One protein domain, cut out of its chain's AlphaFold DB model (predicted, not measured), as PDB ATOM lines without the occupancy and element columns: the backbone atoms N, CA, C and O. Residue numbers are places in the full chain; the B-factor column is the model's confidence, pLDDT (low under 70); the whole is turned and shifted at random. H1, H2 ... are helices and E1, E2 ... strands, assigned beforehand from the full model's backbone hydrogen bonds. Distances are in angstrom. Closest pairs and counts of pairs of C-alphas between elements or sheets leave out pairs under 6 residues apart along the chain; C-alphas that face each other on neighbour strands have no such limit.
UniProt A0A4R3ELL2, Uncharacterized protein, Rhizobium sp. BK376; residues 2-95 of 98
ATOM      1  N   LYS A   2     -92.916 -83.074  61.170       90.00
ATOM      2  CA  LYS A   2     -92.204 -84.200  61.808       90.00
ATOM      3  C   LYS A   2     -91.686 -83.927  63.233       90.00
ATOM      4  O   LYS A   2     -92.015 -84.687  64.132       90.00
ATOM      5  N   TRP A   3     -91.001 -82.801  63.451       97.19
ATOM      6  CA  TRP A   3     -90.490 -82.422  64.779       97.19
ATOM      7  C   TRP A   3     -91.577 -82.355  65.867       97.19
ATOM      8  O   TRP A   3     -91.368 -82.824  66.981       97.19
ATOM      9  N   LEU A   4     -92.751 -81.790  65.557       98.06
ATOM     10  CA  LEU A   4     -93.824 -81.642  66.544       98.06
ATOM     11  C   LEU A   4     -94.462 -82.998  66.874       98.06
ATOM     12  O   LEU A   4     -94.688 -83.290  68.043       98.06
ATOM     13  N   ALA A   5     -94.700 -83.835  65.861       97.81
ATOM     14  CA  ALA A   5     -95.230 -85.185  66.052       97.81
ATOM     15  C   ALA A   5     -94.282 -86.057  66.897       97.81
ATOM     16  O   ALA A   5     -94.722 -86.753  67.811       97.81
ATOM     17  N   GLU A   6     -92.973 -85.979  66.636       98.06
ATOM     18  CA  GLU A   6     -91.947 -86.663  67.433       98.06
ATOM     19  C   GLU A   6     -91.974 -86.188  68.888       98.06
ATOM     20  O   GLU A   6     -92.024 -87.013  69.797       98.06
ATOM     21  N   ARG A   7     -92.061 -84.873  69.118       98.31
ATOM     22  CA  ARG A   7     -92.103 -84.305  70.469       98.31
ATOM     23  C   ARG A   7     -93.339 -84.723  71.264       98.31
ATOM     24  O   ARG A   7     -93.219 -85.018  72.449       98.31
ATOM     25  N   ILE A   8     -94.510 -84.746  70.625       98.31
ATOM     26  CA  ILE A   8     -95.767 -85.210  71.235       98.31
ATOM     27  C   ILE A   8     -95.612 -86.668  71.687       98.31
ATOM     28  O   ILE A   8     -95.902 -86.997  72.837       98.31
ATOM     29  N   LYS A   9     -95.063 -87.517  70.809       97.56
ATOM     30  CA  LYS A   9     -94.820 -88.933  71.094       97.56
ATOM     31  C   LYS A   9     -93.790 -89.147  72.208       97.56
ATOM     32  O   LYS A   9     -94.038 -89.942  73.108       97.56
ATOM     33  N   GLU A  10     -92.650 -88.458  72.163       98.38
ATOM     34  CA  GLU A  10     -91.585 -88.548  73.179       98.38
ATOM     35  C   GLU A  10     -92.077 -88.177  74.580       98.38
ATOM     36  O   GLU A  10     -91.637 -88.756  75.569       98.38
ATOM     37  N   LEU A  11     -92.998 -87.214  74.659       98.44
ATOM     38  CA  LEU A  11     -93.590 -86.756  75.912       98.44
ATOM     39  C   LEU A  11     -94.800 -87.588  76.355       98.44
ATOM     40  O   LEU A  11     -95.363 -87.298  77.409       98.44
ATOM     41  N   ASN A  12     -95.196 -88.605  75.582       97.94
ATOM     42  CA  ASN A  12     -96.387 -89.420  75.825       97.94
ATOM     43  C   ASN A  12     -97.656 -88.562  76.020       97.94
ATOM     44  O   ASN A  12     -98.415 -88.755  76.970       97.94
ATOM     45  N   LEU A  13     -97.844 -87.577  75.137       98.25
ATOM     46  CA  LEU A  13     -99.015 -86.701  75.117       98.25
ATOM     47  C   LEU A  13     -99.954 -87.081  73.973       98.25
ATOM     48  O   LEU A  13     -99.506 -87.423  72.880       98.25
ATOM     49  N   ASP A  14    -101.253 -86.935  74.211       97.25
ATOM     50  CA  ASP A  14    -102.256 -86.948  73.150       97.25
ATOM     51  C   ASP A  14    -102.386 -85.563  72.505       97.25
ATOM     52  O   ASP A  14    -102.074 -84.531  73.109       97.25
ATOM     53  N   VAL A  15    -102.898 -85.532  71.272       97.38
ATOM     54  CA  VAL A  15    -103.152 -84.293  70.531       97.38
ATOM     55  C   VAL A  15    -104.527 -84.305  69.868       97.38
ATOM     56  O   VAL A  15    -104.964 -85.294  69.279       97.38
ATOM     57  N   ALA A  16    -105.196 -83.160  69.941       96.06
ATOM     58  CA  ALA A  16    -106.397 -82.846  69.183       96.06
ATOM     59  C   ALA A  16    -106.215 -81.479  68.518       96.06
ATOM     60  O   ALA A  16    -105.491 -80.625  69.035       96.06
ATOM     61  N   ILE A  17    -106.871 -81.269  67.379       98.25
ATOM     62  CA  ILE A  17    -106.851 -79.983  66.675       98.25
ATOM     63  C   ILE A  17    -108.270 -79.442  66.628       98.25
ATOM     64  O   ILE A  17    -109.206 -80.173  66.317       98.25
ATOM     65  N   SER A  18    -108.427 -78.153  66.914       98.31
ATOM     66  CA  SER A  18    -109.685 -77.440  66.719       98.31
ATOM     67  C   SER A  18    -109.487 -76.228  65.826       98.31
ATOM     68  O   SER A  18    -108.487 -75.523  65.965       98.31
ATOM     69  N   MET A  19    -110.459 -75.947  64.965       98.31
ATOM     70  CA  MET A  19    -110.446 -74.765  64.109       98.31
ATOM     71  C   MET A  19    -111.845 -74.170  63.929       98.31
ATOM     72  O   MET A  19    -112.850 -74.788  64.270       98.31
ATOM     73  N   GLY A  20    -111.904 -72.966  63.373       98.44
ATOM     74  CA  GLY A  20    -113.118 -72.413  62.785       98.44
ATOM     75  C   GLY A  20    -112.855 -72.107  61.319       98.44
ATOM     76  O   GLY A  20    -111.780 -71.597  60.997       98.44
ATOM     77  N   LEU A  21    -113.796 -72.440  60.438       98.75
ATOM     78  CA  LEU A  21    -113.674 -72.070  59.030       98.75
ATOM     79  C   LEU A  21    -113.654 -70.541  58.877       98.75
ATOM     80  O   LEU A  21    -114.403 -69.850  59.573       98.75
ATOM     81  N   PRO A  22    -112.820 -69.994  57.983       98.50
ATOM     82  CA  PRO A  22    -112.871 -68.580  57.650       98.50
ATOM     83  C   PRO A  22    -114.045 -68.287  56.689       98.50
ATOM     84  O   PRO A  22    -114.559 -69.217  56.061       98.50
ATOM     85  N   PRO A  23    -114.462 -67.018  56.525       97.94
ATOM     86  CA  PRO A  23    -115.526 -66.632  55.588       97.94
ATOM     87  C   PRO A  23    -115.300 -67.111  54.146       97.94
ATOM     88  O   PRO A  23    -116.220 -67.604  53.501       97.94
ATOM     89  N   GLU A  24    -114.065 -67.043  53.649       98.19
ATOM     90  CA  GLU A  24    -113.678 -67.513  52.313       98.19
ATOM     91  C   GLU A  24    -113.660 -69.045  52.163       98.19
ATOM     92  O   GLU A  24    -113.411 -69.556  51.071       98.19
ATOM     93  N   GLY A  25    -113.920 -69.784  53.244       98.50
ATOM     94  CA  GLY A  25    -114.063 -71.238  53.274       98.50
ATOM     95  C   GLY A  25    -115.387 -71.691  53.893       98.50
ATOM     96  O   GLY A  25    -115.453 -72.795  54.432       98.50
ATOM     97  N   ASP A  26    -116.426 -70.852  53.881       98.44
ATOM     98  CA  ASP A  26    -117.729 -71.211  54.436       98.44
ATOM     99  C   ASP A  26    -118.417 -72.312  53.612       98.44
ATOM    100  O   ASP A  26    -119.004 -72.063  52.557       98.44
ATOM    101  N   ILE A  27    -118.408 -73.544  54.125       98.62
ATOM    102  CA  ILE A  27    -119.059 -74.682  53.465       98.62
ATOM    103  C   ILE A  27    -120.595 -74.622  53.480       98.62
ATOM    104  O   ILE A  27    -121.225 -75.493  52.890       98.62
ATOM    105  N   SER A  28    -121.200 -73.635  54.145       98.25
ATOM    106  CA  SER A  28    -122.643 -73.359  54.098       98.25
ATOM    107  C   SER A  28    -123.030 -72.286  53.069       98.25
ATOM    108  O   SER A  28    -124.219 -72.018  52.883       98.25
ATOM    109  N   SER A  29    -122.045 -71.688  52.383       97.50
ATOM    110  CA  SER A  29    -122.252 -70.664  51.353       97.50
ATOM    111  C   SER A  29    -123.063 -71.180  50.156       97.50
ATOM    112  O   SER A  29    -123.096 -72.376  49.870       97.50
ATOM    113  N   ALA A  30    -123.686 -70.266  49.409       96.44
ATOM    114  CA  ALA A  30    -124.263 -70.561  48.095       96.44
ATOM    115  C   ALA A  30    -123.209 -70.547  46.966       96.44
ATOM    116  O   ALA A  30    -123.478 -71.031  45.865       96.44
ATOM    117  N   ASP A  31    -122.012 -70.017  47.234       98.00
ATOM    118  CA  ASP A  31    -120.946 -69.853  46.248       98.00
ATOM    119  C   ASP A  31    -120.069 -71.107  46.163       98.00
ATOM    120  O   ASP A  31    -119.266 -71.400  47.053       98.00
ATOM    121  N   ALA A  32    -120.167 -71.830  45.045       98.25
ATOM    122  CA  ALA A  32    -119.422 -73.071  44.820       98.25
ATOM    123  C   ALA A  32    -117.893 -72.965  45.043       98.25
ATOM    124  O   ALA A  32    -117.332 -73.892  45.631       98.25
ATOM    125  N   PRO A  33    -117.201 -71.872  44.650       98.69
ATOM    126  CA  PRO A  33    -115.773 -71.720  44.936       98.69
ATOM    127  C   PRO A  33    -115.448 -71.618  46.434       98.69
ATOM    128  O   PRO A  33    -114.436 -72.165  46.868       98.69
ATOM    129  N   ILE A  34    -116.307 -70.966  47.231       98.69
ATOM    130  CA  ILE A  34    -116.135 -70.846  48.690       98.69
ATOM    131  C   ILE A  34    -116.307 -72.218  49.345       98.69
ATOM    132  O   ILE A  34    -115.486 -72.614  50.174       98.69
ATOM    133  N   ILE A  35    -117.321 -72.982  48.919       98.69
ATOM    134  CA  ILE A  35    -117.545 -74.351  49.403       98.69
ATOM    135  C   ILE A  35    -116.323 -75.227  49.109       98.69
ATOM    136  O   ILE A  35    -115.836 -75.917  50.004       98.69
ATOM    137  N   ALA A  36    -115.816 -75.194  47.871       98.69
ATOM    138  CA  ALA A  36    -114.655 -75.986  47.468       98.69
ATOM    139  C   ALA A  36    -113.414 -75.639  48.307       98.69
ATOM    140  O   ALA A  36    -112.778 -76.534  48.859       98.69
ATOM    141  N   ASN A  37    -113.132 -74.346  48.498       98.81
ATOM    142  CA  ASN A  37    -112.028 -73.902  49.347       98.81
ATOM    143  C   ASN A  37    -112.206 -74.346  50.812       98.81
ATOM    144  O   ASN A  37    -111.255 -74.793  51.447       98.81
ATOM    145  N   GLY A  38    -113.429 -74.288  51.347       98.81
ATOM    146  CA  GLY A  38    -113.740 -74.791  52.686       98.81
ATOM    147  C   GLY A  38    -113.456 -76.286  52.843       98.81
ATOM    148  O   GLY A  38    -112.851 -76.703  53.831       98.81
ATOM    149  N   GLN A  39    -113.820 -77.095  51.844       98.81
ATOM    150  CA  GLN A  39    -113.499 -78.525  51.828       98.81
ATOM    151  C   GLN A  39    -111.987 -78.775  51.778       98.81
ATOM    152  O   GLN A  39    -111.498 -79.606  52.543       98.81
ATOM    153  N   ASP A  40    -111.243 -78.023  50.963       98.81
ATOM    154  CA  ASP A  40    -109.781 -78.130  50.883       98.81
ATOM    155  C   ASP A  40    -109.100 -77.743  52.208       98.81
ATOM    156  O   ASP A  40    -108.141 -78.389  52.645       98.81
ATOM    157  N   ILE A  41    -109.601 -76.706  52.888       98.81
ATOM    158  CA  ILE A  41    -109.126 -76.309  54.221       98.81
ATOM    159  C   ILE A  41    -109.354 -77.444  55.229       98.81
ATOM    160  O   ILE A  41    -108.428 -77.796  55.965       98.81
ATOM    161  N   LEU A  42    -110.553 -78.035  55.253       98.81
ATOM    162  CA  LEU A  42    -110.868 -79.143  56.158       98.81
ATOM    163  C   LEU A  42    -110.018 -80.382  55.864       98.81
ATOM    164  O   LEU A  42    -109.504 -81.000  56.794       98.81
ATOM    165  N   ASP A  43    -109.794 -80.717  54.593       98.75
ATOM    166  CA  ASP A  43    -108.949 -81.849  54.202       98.75
ATOM    167  C   ASP A  43    -107.499 -81.666  54.657       98.75
ATOM    168  O   ASP A  43    -106.862 -82.601  55.154       98.75
ATOM    169  N   ARG A  44    -106.976 -80.440  54.559       98.62
ATOM    170  CA  ARG A  44    -105.650 -80.098  55.091       98.62
ATOM    171  C   ARG A  44    -105.604 -80.200  56.614       98.62
ATOM    172  O   ARG A  44    -104.594 -80.654  57.150       98.62
ATOM    173  N   ALA A  45    -106.672 -79.817  57.312       98.62
ATOM    174  CA  ALA A  45    -106.766 -79.947  58.765       98.62
ATOM    175  C   ALA A  45    -106.848 -81.419  59.208       98.62
ATOM    176  O   ALA A  45    -106.162 -81.818  60.147       98.62
ATOM    177  N   VAL A  46    -107.602 -82.257  58.492       98.69
ATOM    178  CA  VAL A  46    -107.642 -83.716  58.691       98.69
ATOM    179  C   VAL A  46    -106.257 -84.331  58.501       98.69
ATOM    180  O   VAL A  46    -105.797 -85.098  59.349       98.69
ATOM    181  N   ALA A  47    -105.566 -83.976  57.413       98.38
ATOM    182  CA  ALA A  47    -104.203 -84.436  57.165       98.38
ATOM    183  C   ALA A  47    -103.256 -84.016  58.299       98.38
ATOM    184  O   ALA A  47    -102.463 -84.828  58.763       98.38
ATOM    185  N   LEU A  48    -103.393 -82.785  58.800       98.38
ATOM    186  CA  LEU A  48    -102.607 -82.278  59.920       98.38
ATOM    187  C   LEU A  48    -102.837 -83.079  61.213       98.38
ATOM    188  O   LEU A  48    -101.867 -83.400  61.897       98.38
ATOM    189  N   VAL A  49    -104.091 -83.421  61.535       98.50
ATOM    190  CA  VAL A  49    -104.431 -84.264  62.697       98.50
ATOM    191  C   VAL A  49    -103.739 -85.617  62.591       98.50
ATOM    192  O   VAL A  49    -103.026 -86.010  63.514       98.50
ATOM    193  N   ARG A  50    -103.896 -86.297  61.449       98.12
ATOM    194  CA  ARG A  50    -103.257 -87.593  61.183       98.12
ATOM    195  C   ARG A  50    -101.736 -87.497  61.307       98.12
ATOM    196  O   ARG A  50    -101.121 -88.325  61.972       98.12
ATOM    197  N   ASP A  51    -101.129 -86.486  60.691       98.12
ATOM    198  CA  ASP A  51     -99.672 -86.328  60.644       98.12
ATOM    199  C   ASP A  51     -99.065 -85.976  62.015       98.12
ATOM    200  O   ASP A  51     -97.873 -86.193  62.233       98.12
ATOM    201  N   LEU A  52     -99.873 -85.458  62.949       98.12
ATOM    202  CA  LEU A  52     -99.498 -85.257  64.351       98.12
ATOM    203  C   LEU A  52     -99.790 -86.465  65.254       98.12
ATOM    204  O   LEU A  52     -99.440 -86.425  66.431       98.12
ATOM    205  N   GLY A  53    -100.395 -87.532  64.725       97.31
ATOM    206  CA  GLY A  53    -100.794 -88.712  65.497       97.31
ATOM    207  C   GLY A  53    -102.097 -88.539  66.283       97.31
ATOM    208  O   GLY A  53    -102.402 -89.357  67.147       97.31
ATOM    209  N   GLY A  54    -102.869 -87.488  65.998       97.88
ATOM    210  CA  GLY A  54    -104.192 -87.277  66.580       97.88
ATOM    211  C   GLY A  54    -105.284 -88.074  65.862       97.88
ATOM    212  O   GLY A  54    -105.091 -88.600  64.768       97.88
ATOM    213  N   THR A  55    -106.470 -88.119  66.468       98.38
ATOM    214  CA  THR A  55    -107.644 -88.843  65.931       98.38
ATOM    215  C   THR A  55    -108.909 -87.983  65.843       98.38
ATOM    216  O   THR A  55    -109.971 -88.474  65.456       98.38
ATOM    217  N   LYS A  56    -108.824 -86.694  66.203       98.44
ATOM    218  CA  LYS A  56    -109.976 -85.786  66.304       98.44
ATOM    219  C   LYS A  56    -109.659 -84.405  65.731       98.44
ATOM    220  O   LYS A  56    -108.722 -83.749  66.197       98.44
ATOM    221  N   LEU A  57    -110.462 -83.975  64.763       98.75
ATOM    222  CA  LEU A  57    -110.589 -82.583  64.344       98.75
ATOM    223  C   LEU A  57    -111.900 -82.042  64.920       98.75
ATOM    224  O   LEU A  57    -112.929 -82.675  64.763       98.75
ATOM    225  N   ALA A  58    -111.870 -80.893  65.586       98.50
ATOM    226  CA  ALA A  58    -113.041 -80.308  66.235       98.50
ATOM    227  C   ALA A  58    -113.219 -78.821  65.882       98.50
ATOM    228  O   ALA A  58    -112.403 -78.216  65.183       98.50
ATOM    229  N   GLY A  59    -114.264 -78.208  66.437       98.44
ATOM    230  CA  GLY A  59    -114.514 -76.771  66.365       98.44
ATOM    231  C   GLY A  59    -115.698 -76.419  65.470       98.44
ATOM    232  O   GLY A  59    -116.687 -77.147  65.421       98.44
ATOM    233  N   ILE A  60    -115.619 -75.276  64.792       98.62
ATOM    234  CA  ILE A  60    -116.701 -74.733  63.963       98.62
ATOM    235  C   ILE A  60    -116.428 -75.150  62.517       98.62
ATOM    236  O   ILE A  60    -115.825 -74.410  61.738       98.62
ATOM    237  N   LEU A  61    -116.807 -76.390  62.204       98.69
ATOM    238  CA  LEU A  61    -116.520 -77.047  60.921       98.69
ATOM    239  C   LEU A  61    -117.684 -76.959  59.923       98.69
ATOM    240  O   LEU A  61    -117.508 -77.293  58.757       98.69
ATOM    241  N   SER A  62    -118.873 -76.551  60.374       98.50
ATOM    242  CA  SER A  62    -120.111 -76.561  59.581       98.50
ATOM    243  C   SER A  62    -120.441 -75.227  58.902       98.50
ATOM    244  O   SER A  62    -121.352 -75.175  58.079       98.50
ATOM    245  N   SER A  63    -119.756 -74.142  59.258       98.31
ATOM    246  CA  SER A  63    -119.944 -72.800  58.687       98.31
ATOM    247  C   SER A  63    -118.736 -71.921  58.997       98.31
ATOM    248  O   SER A  63    -117.900 -72.306  59.819       98.31
ATOM    249  N   ALA A  64    -118.672 -70.715  58.432       98.06
ATOM    250  CA  ALA A  64    -117.679 -69.737  58.858       98.06
ATOM    251  C   ALA A  64    -117.843 -69.370  60.342       98.06
ATOM    252  O   ALA A  64    -118.954 -69.208  60.861       98.06
ATOM    253  N   HIS A  65    -116.711 -69.215  61.023       98.50
ATOM    254  CA  HIS A  65    -116.639 -68.732  62.390       98.50
ATOM    255  C   HIS A  65    -116.770 -67.208  62.408       98.50
ATOM    256  O   HIS A  65    -115.898 -66.482  61.936       98.50
ATOM    257  N   GLY A  66    -117.863 -66.723  62.987       96.75
ATOM    258  CA  GLY A  66    -118.122 -65.300  63.143       96.75
ATOM    259  C   GLY A  66    -119.604 -65.018  63.339       96.75
ATOM    260  O   GLY A  66    -120.442 -65.923  63.305       96.75
ATOM    261  N   LYS A  67    -119.930 -63.743  63.551       96.50
ATOM    262  CA  LYS A  67    -121.319 -63.291  63.560       96.50
ATOM    263  C   LYS A  67    -121.855 -63.321  62.129       96.50
ATOM    264  O   LYS A  67    -121.298 -62.671  61.252       96.50
ATOM    265  N   GLN A  68    -122.953 -64.042  61.926       93.69
ATOM    266  CA  GLN A  68    -123.677 -64.050  60.660       93.69
ATOM    267  C   GLN A  68    -124.662 -62.878  60.619       93.69
ATOM    268  O   GLN A  68    -125.358 -62.609  61.600       93.69
ATOM    269  N   GLU A  69    -124.723 -62.181  59.487       93.94
ATOM    270  CA  GLU A  69    -125.640 -61.045  59.285       93.94
ATOM    271  C   GLU A  69    -127.004 -61.481  58.723       93.94
ATOM    272  O   GLU A  69    -127.936 -60.685  58.643       93.94
ATOM    273  N   GLN A  70    -127.136 -62.754  58.344       92.56
ATOM    274  CA  GLN A  70    -128.358 -63.334  57.797       92.56
ATOM    275  C   GLN A  70    -128.782 -64.555  58.615       92.56
ATOM    276  O   GLN A  70    -127.954 -65.251  59.206       92.56
ATOM    277  N   ALA A  71    -130.088 -64.817  58.650       96.00
ATOM    278  CA  ALA A  71    -130.625 -66.011  59.288       96.00
ATOM    279  C   ALA A  71    -130.272 -67.274  58.486       96.00
ATOM    280  O   ALA A  71    -130.210 -67.250  57.256       96.00
ATOM    281  N   LEU A  72    -130.099 -68.397  59.189       95.81
ATOM    282  CA  LEU A  72    -129.885 -69.703  58.569       95.81
ATOM    283  C   LEU A  72    -131.065 -70.070  57.656       95.81
ATOM    284  O   LEU A  72    -132.225 -70.011  58.068       95.81
ATOM    285  N   THR A  73    -130.759 -70.524  56.441       98.00
ATOM    286  CA  THR A  73    -131.744 -71.092  55.514       98.00
ATOM    287  C   THR A  73    -131.643 -72.614  55.476       98.00
ATOM    288  O   THR A  73    -130.597 -73.198  55.768       98.00
ATOM    289  N   ARG A  74    -132.728 -73.281  55.059       98.44
ATOM    290  CA  ARG A  74    -132.715 -74.737  54.855       98.44
ATOM    291  C   ARG A  74    -131.698 -75.159  53.789       98.44
ATOM    292  O   ARG A  74    -131.016 -76.159  53.962       98.44
ATOM    293  N   GLN A  75    -131.566 -74.364  52.730       97.88
ATOM    294  CA  GLN A  75    -130.601 -74.610  51.663       97.88
ATOM    295  C   GLN A  75    -129.158 -74.576  52.185       97.88
ATOM    296  O   GLN A  75    -128.405 -75.505  51.914       97.88
ATOM    297  N   ALA A  76    -128.786 -73.554  52.964       98.12
ATOM    298  CA  ALA A  76    -127.443 -73.444  53.543       98.12
ATOM    299  C   ALA A  76    -127.120 -74.625  54.476       98.12
ATOM    300  O   ALA A  76    -126.016 -75.170  54.441       98.12
ATOM    301  N   TRP A  77    -128.108 -75.078  55.259       98.75
ATOM    302  CA  TRP A  77    -127.989 -76.288  56.075       98.75
ATOM    303  C   TRP A  77    -127.696 -77.532  55.225       98.75
ATOM    304  O   TRP A  77    -126.739 -78.254  55.495       98.75
ATOM    305  N   ASP A  78    -128.495 -77.778  54.184       98.81
ATOM    306  CA  ASP A  78    -128.349 -78.969  53.342       98.81
ATOM    307  C   ASP A  78    -127.015 -78.962  52.562       98.81
ATOM    308  O   ASP A  78    -126.382 -80.012  52.410       98.81
ATOM    309  N   ILE A  79    -126.538 -77.784  52.133       98.62
ATOM    310  CA  ILE A  79    -125.210 -77.614  51.517       98.62
ATOM    311  C   ILE A  79    -124.102 -77.968  52.518       98.62
ATOM    312  O   ILE A  79    -123.247 -78.797  52.198       98.62
ATOM    313  N   SER A  80    -124.152 -77.409  53.731       98.75
ATOM    314  CA  SER A  80    -123.171 -77.680  54.789       98.75
ATOM    315  C   SER A  80    -123.091 -79.170  55.129       98.75
ATOM    316  O   SER A  80    -122.006 -79.752  55.117       98.75
ATOM    317  N   VAL A  81    -124.240 -79.827  55.334       98.81
ATOM    318  CA  VAL A  81    -124.306 -81.273  55.607       98.81
ATOM    319  C   VAL A  81    -123.677 -82.079  54.470       98.81
ATOM    320  O   VAL A  81    -122.882 -82.987  54.725       98.81
ATOM    321  N   SER A  82    -123.991 -81.750  53.215       98.69
ATOM    322  CA  SER A  82    -123.426 -82.428  52.043       98.69
ATOM    323  C   SER A  82    -121.910 -82.242  51.943       98.69
ATOM    324  O   SER A  82    -121.170 -83.203  51.709       98.69
ATOM    325  N   ALA A  83    -121.425 -81.016  52.156       98.69
ATOM    326  CA  ALA A  83    -120.006 -80.703  52.104       98.69
ATOM    327  C   ALA A  83    -119.227 -81.402  53.227       98.69
ATOM    328  O   ALA A  83    -118.207 -82.037  52.942       98.69
ATOM    329  N   LEU A  84    -119.734 -81.349  54.463       98.75
ATOM    330  CA  LEU A  84    -119.109 -81.960  55.635       98.75
ATOM    331  C   LEU A  84    -119.131 -83.493  55.565       98.75
ATOM    332  O   LEU A  84    -118.148 -84.124  55.938       98.75
ATOM    333  N   SER A  85    -120.187 -84.100  55.011       98.69
ATOM    334  CA  SER A  85    -120.257 -85.559  54.803       98.69
ATOM    335  C   SER A  85    -119.136 -86.058  53.885       98.69
ATOM    336  O   SER A  85    -118.469 -87.040  54.196       98.69
ATOM    337  N   LYS A  86    -118.852 -85.333  52.792       98.44
ATOM    338  CA  LYS A  86    -117.745 -85.670  51.876       98.44
ATOM    339  C   LYS A  86    -116.378 -85.581  52.558       98.44
ATOM    340  O   LYS A  86    -115.502 -86.396  52.279       98.44
ATOM    341  N   VAL A  87    -116.186 -84.586  53.427       98.56
ATOM    342  CA  VAL A  87    -114.959 -84.457  54.229       98.56
ATOM    343  C   VAL A  87    -114.889 -85.591  55.253       98.56
ATOM    344  O   VAL A  87    -113.832 -86.190  55.416       98.56
ATOM    345  N   ALA A  88    -116.003 -85.951  55.895       98.75
ATOM    346  CA  ALA A  88    -116.062 -87.045  56.864       98.75
ATOM    347  C   ALA A  88    -115.671 -88.398  56.244       98.75
ATOM    348  O   ALA A  88    -114.950 -89.173  56.877       98.75
ATOM    349  N   ASP A  89    -116.066 -88.668  54.996       98.50
ATOM    350  CA  ASP A  89    -115.635 -89.869  54.266       98.50
ATOM    351  C   ASP A  89    -114.110 -89.912  54.073       98.50
ATOM    352  O   ASP A  89    -113.479 -90.957  54.268       98.50
ATOM    353  N   ARG A  90    -113.487 -88.768  53.766       97.94
ATOM    354  CA  ARG A  90    -112.023 -88.653  53.644       97.94
ATOM    355  C   ARG A  90    -111.314 -88.704  55.000       97.94
ATOM    356  O   ARG A  90    -110.262 -89.335  55.120       97.94
ATOM    357  N   ALA A  91    -111.902 -88.105  56.033       98.56
ATOM    358  CA  ALA A  91    -111.403 -88.149  57.405       98.56
ATOM    359  C   ALA A  91    -111.378 -89.579  57.949       98.56
ATOM    360  O   ALA A  91    -110.352 -90.017  58.476       98.56
ATOM    361  N   ARG A  92    -112.445 -90.351  57.700       98.56
ATOM    362  CA  ARG A  92    -112.521 -91.780  58.022       98.56
ATOM    363  C   ARG A  92    -111.349 -92.555  57.424       98.56
ATOM    364  O   ARG A  92    -110.723 -93.337  58.134       98.56
ATOM    365  N   ALA A  93    -111.025 -92.321  56.151       97.38
ATOM    366  CA  ALA A  93    -109.891 -92.972  55.490       97.38
ATOM    367  C   ALA A  93    -108.528 -92.609  56.119       97.38
ATOM    368  O   ALA A  93    -107.573 -93.369  55.985       97.38
ATOM    369  N   SER A  94    -108.441 -91.481  56.832       97.38
ATOM    370  CA  SER A  94    -107.253 -91.043  57.580       97.38
ATOM    371  C   SER A  94    -107.260 -91.445  59.062       97.38
ATOM    372  O   SER A  94    -106.343 -91.063  59.784       97.38
ATOM    373  N   GLY A  95    -108.272 -92.182  59.538       98.31
ATOM    374  CA  GLY A  95    -108.417 -92.519  60.961       98.31
ATOM    375  C   GLY A  95    -108.797 -91.327  61.849       98.31
ATOM    376  O   GLY A  95    -108.584 -91.370  63.059       98.31
TER     377      GLY A  95
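AT A GLANCE: This is residues 2 to 95 of the 98 residues of an uncharacterized protein of Rhizobium sp. BK376 (UniProt A0A4R3ELL2). A narrow ribbon of two parallel strands, E1 and E2, is covered by two long helices, H2 and H3, which run side by side and back along it; H2 packs over both strands and H3 packs on E2. The short helix H1 lies away from this body at one end of the longest axis, near the last residue of H2, and the link from E2 to H3 makes a loop toward the other end. The printed part has 94 residues, with three named helices and two named strands in the order H1, E1, H2, E2, H3, and the sheet has the order E1, E2, all parallel. The class is mixed, helices and strands. The whole is only just compact, close to loose, with a radius of gyration of the C-alphas of 14.8 A, and the elongated outline spans 47 by 27 by 18 A.

HOW THE PARTS SIT: The sheet is made of E1, residues 17 to 21, and E2, residues 57 to 64, which are parallel neighbours with 5 degrees between their N-to-C directions. Among their C-alphas that face each other are 18 and 58, 4.4 A apart, and 21 and 64, 4.6 A apart. Across the pair, N 58 and O 17 are within hydrogen-bond range at 2.9 A, as are N 21 and O 60 at 3.1 A. Between the two strands in the chain comes H2, residues 32 to 51, and E1, H2 and E2 form a strand-helix-strand unit, two parallel neighbour strands with a helix between them, whose crossover is right-handed. The closest C-alphas of H2 and E1 are those of Val 49 and Ile 17, 6.3 A apart. The closest C-alphas of H2 and E2 are those of Val 46 and Leu 57, 6.5 A apart. H3, residues 74 to 93, comes closest to E2 with the C-alphas of Ser 80 and Ser 62, 5.8 A apart. H3 and E1 are apart. H3 touches H2 with its residues 83 to 91 alone, and the closest C-alphas are those of Ala 91 and Val 46, 6.0 A apart. H2 and H3 run the same way at a shallow tilt of 31 degrees. H1, residues 2 to 10, is close to H2 but not clearly touching it, with the closest C-alphas, those of Ala 5 and Asp 51, 7.1 A apart. H1 and H2 run the same way at a steep tilt of 46 degrees. H1 is apart from E2 and from H3. In H1, H2 and H3 every O i to N i+4 pair is within hydrogen-bond range.

IN THESE COORDINATES: E1 runs from Ile 17 to Leu 21, 12.9 A from first to last C-alpha, with C-alpha 17 at (-106.851, -79.983, 66.675). E2 runs from Leu 57 to Ala 64 and is 15.7 A long. H2 runs from Ala 32 to Asp 51 over 28.6 A. H3 runs from Arg 74 to Ala 93 over 29.2 A and ends with C-alpha 93 at (-109.891, -92.972, 55.490). H1 runs from Lys 2 to Glu 10 over 12.2 A, and C-alpha 2 is at (-92.204, -84.200, 61.808).

THE WHOLE: The two C-alphas farthest apart in the domain are those of Glu 10 and Thr 73, 47.2 A apart, while the first and last printed C-alphas, those of Lys 2 and Gly 95, are 18.2 A apart. The centre of H1 is the farthest from the mean of the C-alphas, at 22.3 A, and that of E2 the nearest, at 5.6 A. The printed part has no cut. The link from H2 to E2 is tight, with 5 residues. The links from H1 to E1, from E1 to H2 and from E2 to H3 are short, and there is no long link. The mean pLDDT of the printed part is 98.0, and no printed residue is under 70.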